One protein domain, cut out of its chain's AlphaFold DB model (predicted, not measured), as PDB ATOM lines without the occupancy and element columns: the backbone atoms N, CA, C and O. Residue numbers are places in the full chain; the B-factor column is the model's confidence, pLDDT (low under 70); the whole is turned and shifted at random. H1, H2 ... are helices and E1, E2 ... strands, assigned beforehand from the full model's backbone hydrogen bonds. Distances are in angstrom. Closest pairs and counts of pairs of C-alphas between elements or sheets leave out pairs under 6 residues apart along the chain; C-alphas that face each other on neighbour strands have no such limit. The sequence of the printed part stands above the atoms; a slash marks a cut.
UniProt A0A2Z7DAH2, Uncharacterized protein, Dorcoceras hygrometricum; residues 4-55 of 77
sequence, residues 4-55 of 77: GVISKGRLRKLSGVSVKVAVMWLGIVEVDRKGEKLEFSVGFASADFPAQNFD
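What this domain is: This is residues 4 to 55 of the 77 residues of an uncharacterized protein of Dorcoceras hygrometricum (UniProt A0A2Z7DAH2). A twisted antiparallel sheet of five strands makes the body, and a small two-stranded hairpin, E3 and E4, lies off one end of it, reached by sharp turns from E2 and back into E5. A single short helix, H1, follows the last strand at the other end of the sheet. The printed part has 52 residues, with seven named strands and then one named helix, in the order E1 E2 E3 E4 E5 E6 E7 H1; the large sheet has the order E1, E2, E5, E6, E7, and the class is mostly strand. It is compact, with a radius of gyration of the C-alphas of 11.1 A and spans of 32 by 22 by 19 A.

Where its parts are: E1, residues 4 to 7, begins at C-alpha 4 at (-29.961, -32.672, 45.148). E2, residues 10 to 15, is the longest strand, 14.1 A from first to last C-alpha. E3 is residues 18 to 21, 9.6 A, and E4 is residues 24 to 27, 9.9 A. E5, residues 30 to 34, begins at C-alpha 30 at (-33.515, -25.018, 47.636) and is 12.8 A long. E6, residues 37 to 41, is also 12.8 A long, and E7, residues 46 to 50, is 13.6 A. H1, residues 51 to 54, ends at C-alpha 54 at (-47.305, -29.383, 41.235).

How they stand to each other: E1 and E7 are the edge strands of the large sheet. E1 and E2 are a hairpin at 175 degrees, with N 5 and O 12 2.8 A apart. E2 and E5 are antiparallel at 161 degrees, with N 11 and O 31 2.8 A apart. E5, E6 and E7 form a meander, each strand the antiparallel neighbour of the one before; N 39 and O 32 are 2.8 A apart, and so are N 38 and O 49. E2 runs on into E3 across two residues at 79 degrees, and E4 runs on into E5 across two residues at 67 degrees. E3 and E4 are a hairpin at 146 degrees, with N 19 and O 26 2.9 A apart. E3 and E6 are apart. H1 only grazes the large sheet with residues 51 to 54; the closest C-alphas of E6 and H1 are those of Lys 37 and Ala 51, 4.9 A apart. H1 is too short for an O i to N i+4 pair, and its one O i to N i+3 pair is within hydrogen-bond range.

The domain as a whole: The two C-alphas farthest apart, those of Lys 8 and Val 23, are 33.9 A apart. The printed part has no cut, and each link between named elements is tight. The mean pLDDT of the printed part is 95.2, and no printed residue is under 70.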
ATOM      1  N   GLY A   4     -29.687 -33.353  43.886       96.56
ATOM      2  CA  GLY A   4     -29.961 -32.672  45.148       96.56
ATOM      3  C   GLY A   4     -30.099 -33.647  46.312       96.56
ATOM      4  O   GLY A   4     -29.992 -34.859  46.136       96.56
ATOM      5  N   VAL A   5     -30.336 -33.103  47.503       97.69
ATOM      6  CA  VAL A   5     -30.615 -33.859  48.730       97.69
ATOM      7  C   VAL A   5     -32.093 -33.715  49.065       97.69
ATOM      8  O   VAL A   5     -32.589 -32.597  49.214       97.69
ATOM      9  N   ILE A   6     -32.783 -34.848  49.191       96.06
ATOM     10  CA  ILE A   6     -34.213 -34.910  49.503       96.06
ATOM     11  C   ILE A   6     -34.393 -35.179  50.994       96.06
ATOM     12  O   ILE A   6     -33.759 -36.063  51.565       96.06
ATOM     13  N   SER A   7     -35.287 -34.421  51.615       97.00
ATOM     14  CA  SER A   7     -35.740 -34.612  52.990       97.00
ATOM     15  C   SER A   7     -37.241 -34.331  53.071       97.00
ATOM     16  O   SER A   7     -37.833 -33.809  52.123       97.00
ATOM     17  N   LYS A   8     -37.890 -34.706  54.178       96.25
ATOM     18  CA  LYS A   8     -39.342 -34.535  54.323       96.25
ATOM     19  C   LYS A   8     -39.726 -33.063  54.125       96.25
ATOM     20  O   LYS A   8     -39.360 -32.218  54.932       96.25
ATOM     21  N   GLY A   9     -40.468 -32.787  53.053       95.50
ATOM     22  CA  GLY A   9     -40.940 -31.444  52.712       95.50
ATOM     23  C   GLY A   9     -39.881 -30.493  52.152       95.50
ATOM     24  O   GLY A   9     -40.212 -29.335  51.941       95.50
ATOM     25  N   ARG A  10     -38.641 -30.934  51.891       96.62
ATOM     26  CA  ARG A  10     -37.566 -30.028  51.456       96.62
ATOM     27  C   ARG A  10     -36.555 -30.682  50.514       96.62
ATOM     28  O   ARG A  10     -36.100 -31.804  50.749       96.62
ATOM     29  N   LEU A  11     -36.139 -29.933  49.494       96.88
ATOM     30  CA  LEU A  11     -35.039 -30.239  48.579       96.88
ATOM     31  C   LEU A  11     -33.918 -29.225  48.785       96.88
ATOM     32  O   LEU A  11     -34.169 -28.030  48.706       96.88
ATOM     33  N   ARG A  12     -32.683 -29.676  49.013       96.94
ATOM     34  CA  ARG A  12     -31.522 -28.789  49.225       96.94
ATOM     35  C   ARG A  12     -30.374 -29.154  48.300       96.94
ATOM     36  O   ARG A  12     -30.293 -30.289  47.833       96.94
ATOM     37  N   LYS A  13     -29.444 -28.215  48.098       96.75
ATOM     38  CA  LYS A  13     -28.280 -28.388  47.206       96.75
ATOM     39  C   LYS A  13     -28.720 -28.826  45.801       96.75
ATOM     40  O   LYS A  13     -28.100 -29.698  45.195       96.75
ATOM     41  N   LEU A  14     -29.841 -28.270  45.338       97.19
ATOM     42  CA  LEU A  14     -30.440 -28.617  44.058       97.19
ATOM     43  C   LEU A  14     -29.560 -28.088  42.913       97.19
ATOM     44  O   LEU A  14     -28.930 -27.038  43.010       97.19
ATOM     45  N   SER A  15     -29.452 -28.861  41.840       95.75
ATOM     46  CA  SER A  15     -28.693 -28.519  40.639       95.75
ATOM     47  C   SER A  15     -29.362 -29.118  39.409       95.75
ATOM     48  O   SER A  15     -29.923 -30.213  39.466       95.75
ATOM     49  N   GLY A  16     -29.277 -28.411  38.281       94.31
ATOM     50  CA  GLY A  16     -29.924 -28.808  37.026       94.31
ATOM     51  C   GLY A  16     -31.342 -28.258  36.838       94.31
ATOM     52  O   GLY A  16     -31.996 -28.639  35.873       94.31
ATOM     53  N   VAL A  17     -31.798 -27.367  37.726       94.00
ATOM     54  CA  VAL A  17     -33.052 -26.611  37.591       94.00
ATOM     55  C   VAL A  17     -32.732 -25.122  37.689       94.00
ATOM     56  O   VAL A  17     -32.082 -24.696  38.645       94.00
ATOM     57  N   SER A  18     -33.191 -24.340  36.712       94.31
ATOM     58  CA  SER A  18     -32.922 -22.903  36.628       94.31
ATOM     59  C   SER A  18     -34.165 -22.134  36.205       94.31
ATOM     60  O   SER A  18     -34.968 -22.626  35.413       94.31
ATOM     61  N   VAL A  19     -34.284 -20.900  36.686       92.12
ATOM     62  CA  VAL A  19     -35.301 -19.936  36.258       92.12
ATOM     63  C   VAL A  19     -34.640 -18.824  35.451       92.12
ATOM     64  O   VAL A  19     -33.508 -18.425  35.734       92.12
ATOM     65  N   LYS A  20     -35.328 -18.321  34.426       92.00
ATOM     66  CA  LYS A  20     -34.847 -17.194  33.625       92.00
ATOM     67  C   LYS A  20     -35.370 -15.887  34.211       92.00
ATOM     68  O   LYS A  20     -36.579 -15.722  34.350       92.00
ATOM     69  N   VAL A  21     -34.471 -14.951  34.504       89.56
ATOM     70  CA  VAL A  21     -34.811 -13.606  34.985       89.56
ATOM     71  C   VAL A  21     -34.154 -12.583  34.067       89.56
ATOM     72  O   VAL A  21     -32.930 -12.457  34.038       89.56
ATOM     73  N   ALA A  22     -34.986 -11.875  33.298       87.88
ATOM     74  CA  ALA A  22     -34.595 -10.932  32.247       87.88
ATOM     75  C   ALA A  22     -33.577 -11.519  31.243       87.88
ATOM     76  O   ALA A  22     -33.969 -12.110  30.236       87.88
ATOM     77  N   VAL A  23     -32.281 -11.379  31.528       91.00
ATOM     78  CA  VAL A  23     -31.165 -11.759  30.645       91.00
ATOM     79  C   VAL A  23     -30.336 -12.942  31.149       91.00
ATOM     80  O   VAL A  23     -29.542 -13.480  30.383       91.00
ATOM     81  N   MET A  24     -30.515 -13.382  32.397       93.06
ATOM     82  CA  MET A  24     -29.706 -14.452  32.995       93.06
ATOM     83  C   MET A  24     -30.552 -15.613  33.515       93.06
ATOM     84  O   MET A  24     -31.742 -15.476  33.799       93.06
ATOM     85  N   TRP A  25     -29.908 -16.770  33.646       95.00
ATOM     86  CA  TRP A  25     -30.475 -17.955  34.275       95.00
ATOM     87  C   TRP A  25     -29.922 -18.083  35.687       95.00
ATOM     88  O   TRP A  25     -28.708 -18.115  35.875       95.00
ATOM     89  N   LEU A  26     -30.812 -18.176  36.669       95.06
ATOM     90  CA  LEU A  26     -30.452 -18.394  38.063       95.06
ATOM     91  C   LEU A  26     -30.809 -19.822  38.458       95.06
ATOM     92  O   LEU A  26     -31.914 -20.291  38.183       95.06
ATOM     93  N   GLY A  27     -29.866 -20.514  39.093       96.12
ATOM     94  CA  GLY A  27     -30.081 -21.867  39.593       96.12
ATOM     95  C   GLY A  27     -30.963 -21.864  40.837       96.12
ATOM     96  O   GLY A  27     -30.759 -21.064  41.749       96.12
ATOM     97  N   ILE A  28     -31.920 -22.787  40.889       97.19
ATOM     98  CA  ILE A  28     -32.703 -23.039  42.099       97.19
ATOM     99  C   ILE A  28     -31.874 -23.952  42.997       97.19
ATOM    100  O   ILE A  28     -31.504 -25.051  42.587       97.19
ATOM    101  N   VAL A  29     -31.581 -23.498  44.214       97.62
ATOM    102  CA  VAL A  29     -30.696 -24.204  45.157       97.62
ATOM    103  C   VAL A  29     -31.461 -24.927  46.264       97.62
ATOM    104  O   VAL A  29     -30.957 -25.910  46.817       97.62
ATOM    105  N   GLU A  30     -32.670 -24.463  46.580       97.38
ATOM    106  CA  GLU A  30     -33.515 -25.018  47.636       97.38
ATOM    107  C   GLU A  30     -35.004 -24.880  47.282       97.38
ATOM    108  O   GLU A  30     -35.415 -23.878  46.695       97.38
ATOM    109  N   VAL A  31     -35.794 -25.897  47.635       97.06
ATOM    110  CA  VAL A  31     -37.262 -25.882  47.574       97.06
ATOM    111  C   VAL A  31     -37.799 -26.357  48.916       97.06
ATOM    112  O   VAL A  31     -37.421 -27.437  49.369       97.06
ATOM    113  N   ASP A  32     -38.674 -25.579  49.544       97.50
ATOM    114  CA  ASP A  32     -39.231 -25.878  50.864       97.50
ATOM    115  C   ASP A  32     -40.759 -25.848  50.845       97.50
ATOM    116  O   ASP A  32     -41.368 -24.934  50.292       97.50
ATOM    117  N   ARG A  33     -41.403 -26.845  51.455       96.75
ATOM    118  CA  ARG A  33     -42.863 -26.913  51.542       96.75
ATOM    119  C   ARG A  33     -43.352 -26.259  52.827       96.75
ATOM    120  O   ARG A  33     -43.155 -26.789  53.918       96.75
ATOM    121  N   LYS A  34     -44.092 -25.161  52.678       95.50
ATOM    122  CA  LYS A  34     -44.731 -24.412  53.765       95.50
ATOM    123  C   LYS A  34     -46.250 -24.518  53.626       95.50
ATOM    124  O   LYS A  34     -46.900 -23.689  52.993       95.50
ATOM    125  N   GLY A  35     -46.813 -25.586  54.191       95.00
ATOM    126  CA  GLY A  35     -48.248 -25.878  54.109       95.00
ATOM    127  C   GLY A  35     -48.703 -26.139  52.669       95.00
ATOM    128  O   GLY A  35     -48.309 -27.137  52.056       95.00
ATOM    129  N   GLU A  36     -49.525 -25.230  52.146       96.19
ATOM    130  CA  GLU A  36     -50.073 -25.261  50.782       96.19
ATOM    131  C   GLU A  36     -49.212 -24.508  49.759       96.19
ATOM    132  O   GLU A  36     -49.616 -24.347  48.608       96.19
ATOM    133  N   LYS A  37     -48.020 -24.049  50.154       97.44
ATOM    134  CA  LYS A  37     -47.070 -23.360  49.279       97.44
ATOM    135  C   LYS A  37     -45.745 -24.106  49.184       97.44
ATOM    136  O   LYS A  37     -45.315 -24.776  50.126       97.44
ATOM    137  N   LEU A  38     -45.095 -23.961  48.038       96.88
ATOM    138  CA  LEU A  38     -43.713 -24.340  47.788       96.88
ATOM    139  C   LEU A  38     -42.895 -23.066  47.591       96.88
ATOM    140  O   LEU A  38     -43.168 -22.287  46.679       96.88
ATOM    141  N   GLU A  39     -41.896 -22.873  48.440       97.44
ATOM    142  CA  GLU A  39     -40.947 -21.771  48.352       97.44
ATOM    143  C   GLU A  39     -39.735 -22.223  47.537       97.44
ATOM    144  O   GLU A  39     -39.038 -23.161  47.923       97.44
ATOM    145  N   PHE A  40     -39.465 -21.555  46.419       96.38
ATOM    146  CA  PHE A  40     -38.304 -21.809  45.570       96.38
ATOM    147  C   PHE A  40     -37.258 -20.727  45.813       96.38
ATOM    148  O   PHE A  40     -37.551 -19.545  45.651       96.38
ATOM    149  N   SER A  41     -36.037 -21.126  46.163       96.44
ATOM    150  CA  SER A  41     -34.939 -20.215  46.494       96.44
ATOM    151  C   SER A  41     -33.782 -20.303  45.502       96.44
ATOM    152  O   SER A  41     -33.311 -21.392  45.168       96.44
ATOM    153  N   VAL A  42     -33.256 -19.139  45.114       95.75
ATOM    154  CA  VAL A  42     -32.004 -18.982  44.340       95.75
ATOM    155  C   VAL A  42     -30.815 -18.584  45.230       95.75
ATOM    156  O   VAL A  42     -29.768 -18.163  44.749       95.75
ATOM    157  N   GLY A  43     -30.978 -18.693  46.554       93.00
ATOM    158  CA  GLY A  43     -29.955 -18.418  47.568       93.00
ATOM    159  C   GLY A  43     -30.087 -17.038  48.213       93.00
ATOM    160  O   GLY A  43     -30.062 -16.945  49.433       93.00
ATOM    161  N   PHE A  44     -30.280 -15.985  47.413       91.81
ATOM    162  CA  PHE A  44     -30.460 -14.611  47.912       91.81
ATOM    163  C   PHE A  44     -31.910 -14.106  47.833       91.81
ATOM    164  O   PHE A  44     -32.234 -13.070  48.406       91.81
ATOM    165  N   ALA A  45     -32.774 -14.819  47.115       93.88
ATOM    166  CA  ALA A  45     -34.185 -14.498  46.956       93.88
ATOM    167  C   ALA A  45     -35.009 -15.784  46.881       93.88
ATOM    168  O   ALA A  45     -34.485 -16.846  46.517       93.88
ATOM    169  N   SER A  46     -36.296 -15.660  47.195       95.06
ATOM    170  CA  SER A  46     -37.267 -16.742  47.124       95.06
ATOM    171  C   SER A  46     -38.583 -16.285  46.497       95.06
ATOM    172  O   SER A  46     -38.878 -15.091  46.430       95.06
ATOM    173  N   ALA A  47     -39.365 -17.248  46.017       95.25
ATOM    174  CA  ALA A  47     -40.727 -17.031  45.555       95.25
ATOM    175  C   ALA A  47     -41.625 -18.197  45.979       95.25
ATOM    176  O   ALA A  47     -41.218 -19.359  45.906       95.25
ATOM    177  N   ASP A  48     -42.849 -17.871  46.390       97.12
ATOM    178  CA  ASP A  48     -43.860 -18.840  46.795       97.12
ATOM    179  C   ASP A  48     -44.797 -19.183  45.640       97.12
ATOM    180  O   ASP A  48     -45.350 -18.300  44.982       97.12
ATOM    181  N   PHE A  49     -45.059 -20.474  45.468       96.06
ATOM    182  CA  PHE A  49     -46.037 -20.985  44.515       96.06
ATOM    183  C   PHE A  49     -47.026 -21.914  45.220       96.06
ATOM    184  O   PHE A  49     -46.621 -22.656  46.117       96.06
ATOM    185  N   PRO A  50     -48.313 -21.928  44.833       97.38
ATOM    186  CA  PRO A  50     -49.265 -22.904  45.351       97.38
ATOM    187  C   PRO A  50     -48.782 -24.329  45.067       97.38
ATOM    188  O   PRO A  50     -48.401 -24.647  43.942       97.38
ATOM    189  N   ALA A  51     -48.823 -25.203  46.071       94.94
ATOM    190  CA  ALA A  51     -48.414 -26.599  45.927       94.94
ATOM    191  C   ALA A  51     -49.279 -27.350  44.902       94.94
ATOM    192  O   ALA A  51     -48.770 -28.224  44.208       94.94
ATOM    193  N   GLN A  52     -50.543 -26.942  44.753       95.00
ATOM    194  CA  GLN A  52     -51.499 -27.502  43.792       95.00
ATOM    195  C   GLN A  52     -51.024 -27.376  42.333       95.00
ATOM    196  O   GLN A  52     -51.363 -28.208  41.494       95.00
ATOM    197  N   ASN A  53     -50.158 -26.401  42.022       93.25
ATOM    198  CA  ASN A  53     -49.550 -26.285  40.691       93.25
ATOM    199  C   ASN A  53     -48.638 -27.480  40.348       93.25
ATOM    200  O   ASN A  53     -48.263 -27.649  39.190       93.25
ATOM    201  N   PHE A  54     -48.266 -28.288  41.344       91.25
ATOM    202  CA  PHE A  54     -47.305 -29.383  41.235       91.25
ATOM    203  C   PHE A  54     -47.910 -30.745  41.617       91.25
ATOM    204  O   PHE A  54     -47.162 -31.684  41.880       91.25
ATOM    205  N   ASP A  55     -49.242 -30.883  41.634       90.06
ATOM    206  CA  ASP A  55     -49.911 -32.150  41.981       90.06
ATOM    207  C   ASP A  55     -49.733 -33.243  40.911       90.06
ATOM    208  O   ASP A  55     -49.823 -34.439  41.203       90.06
TER     209      ASP A  55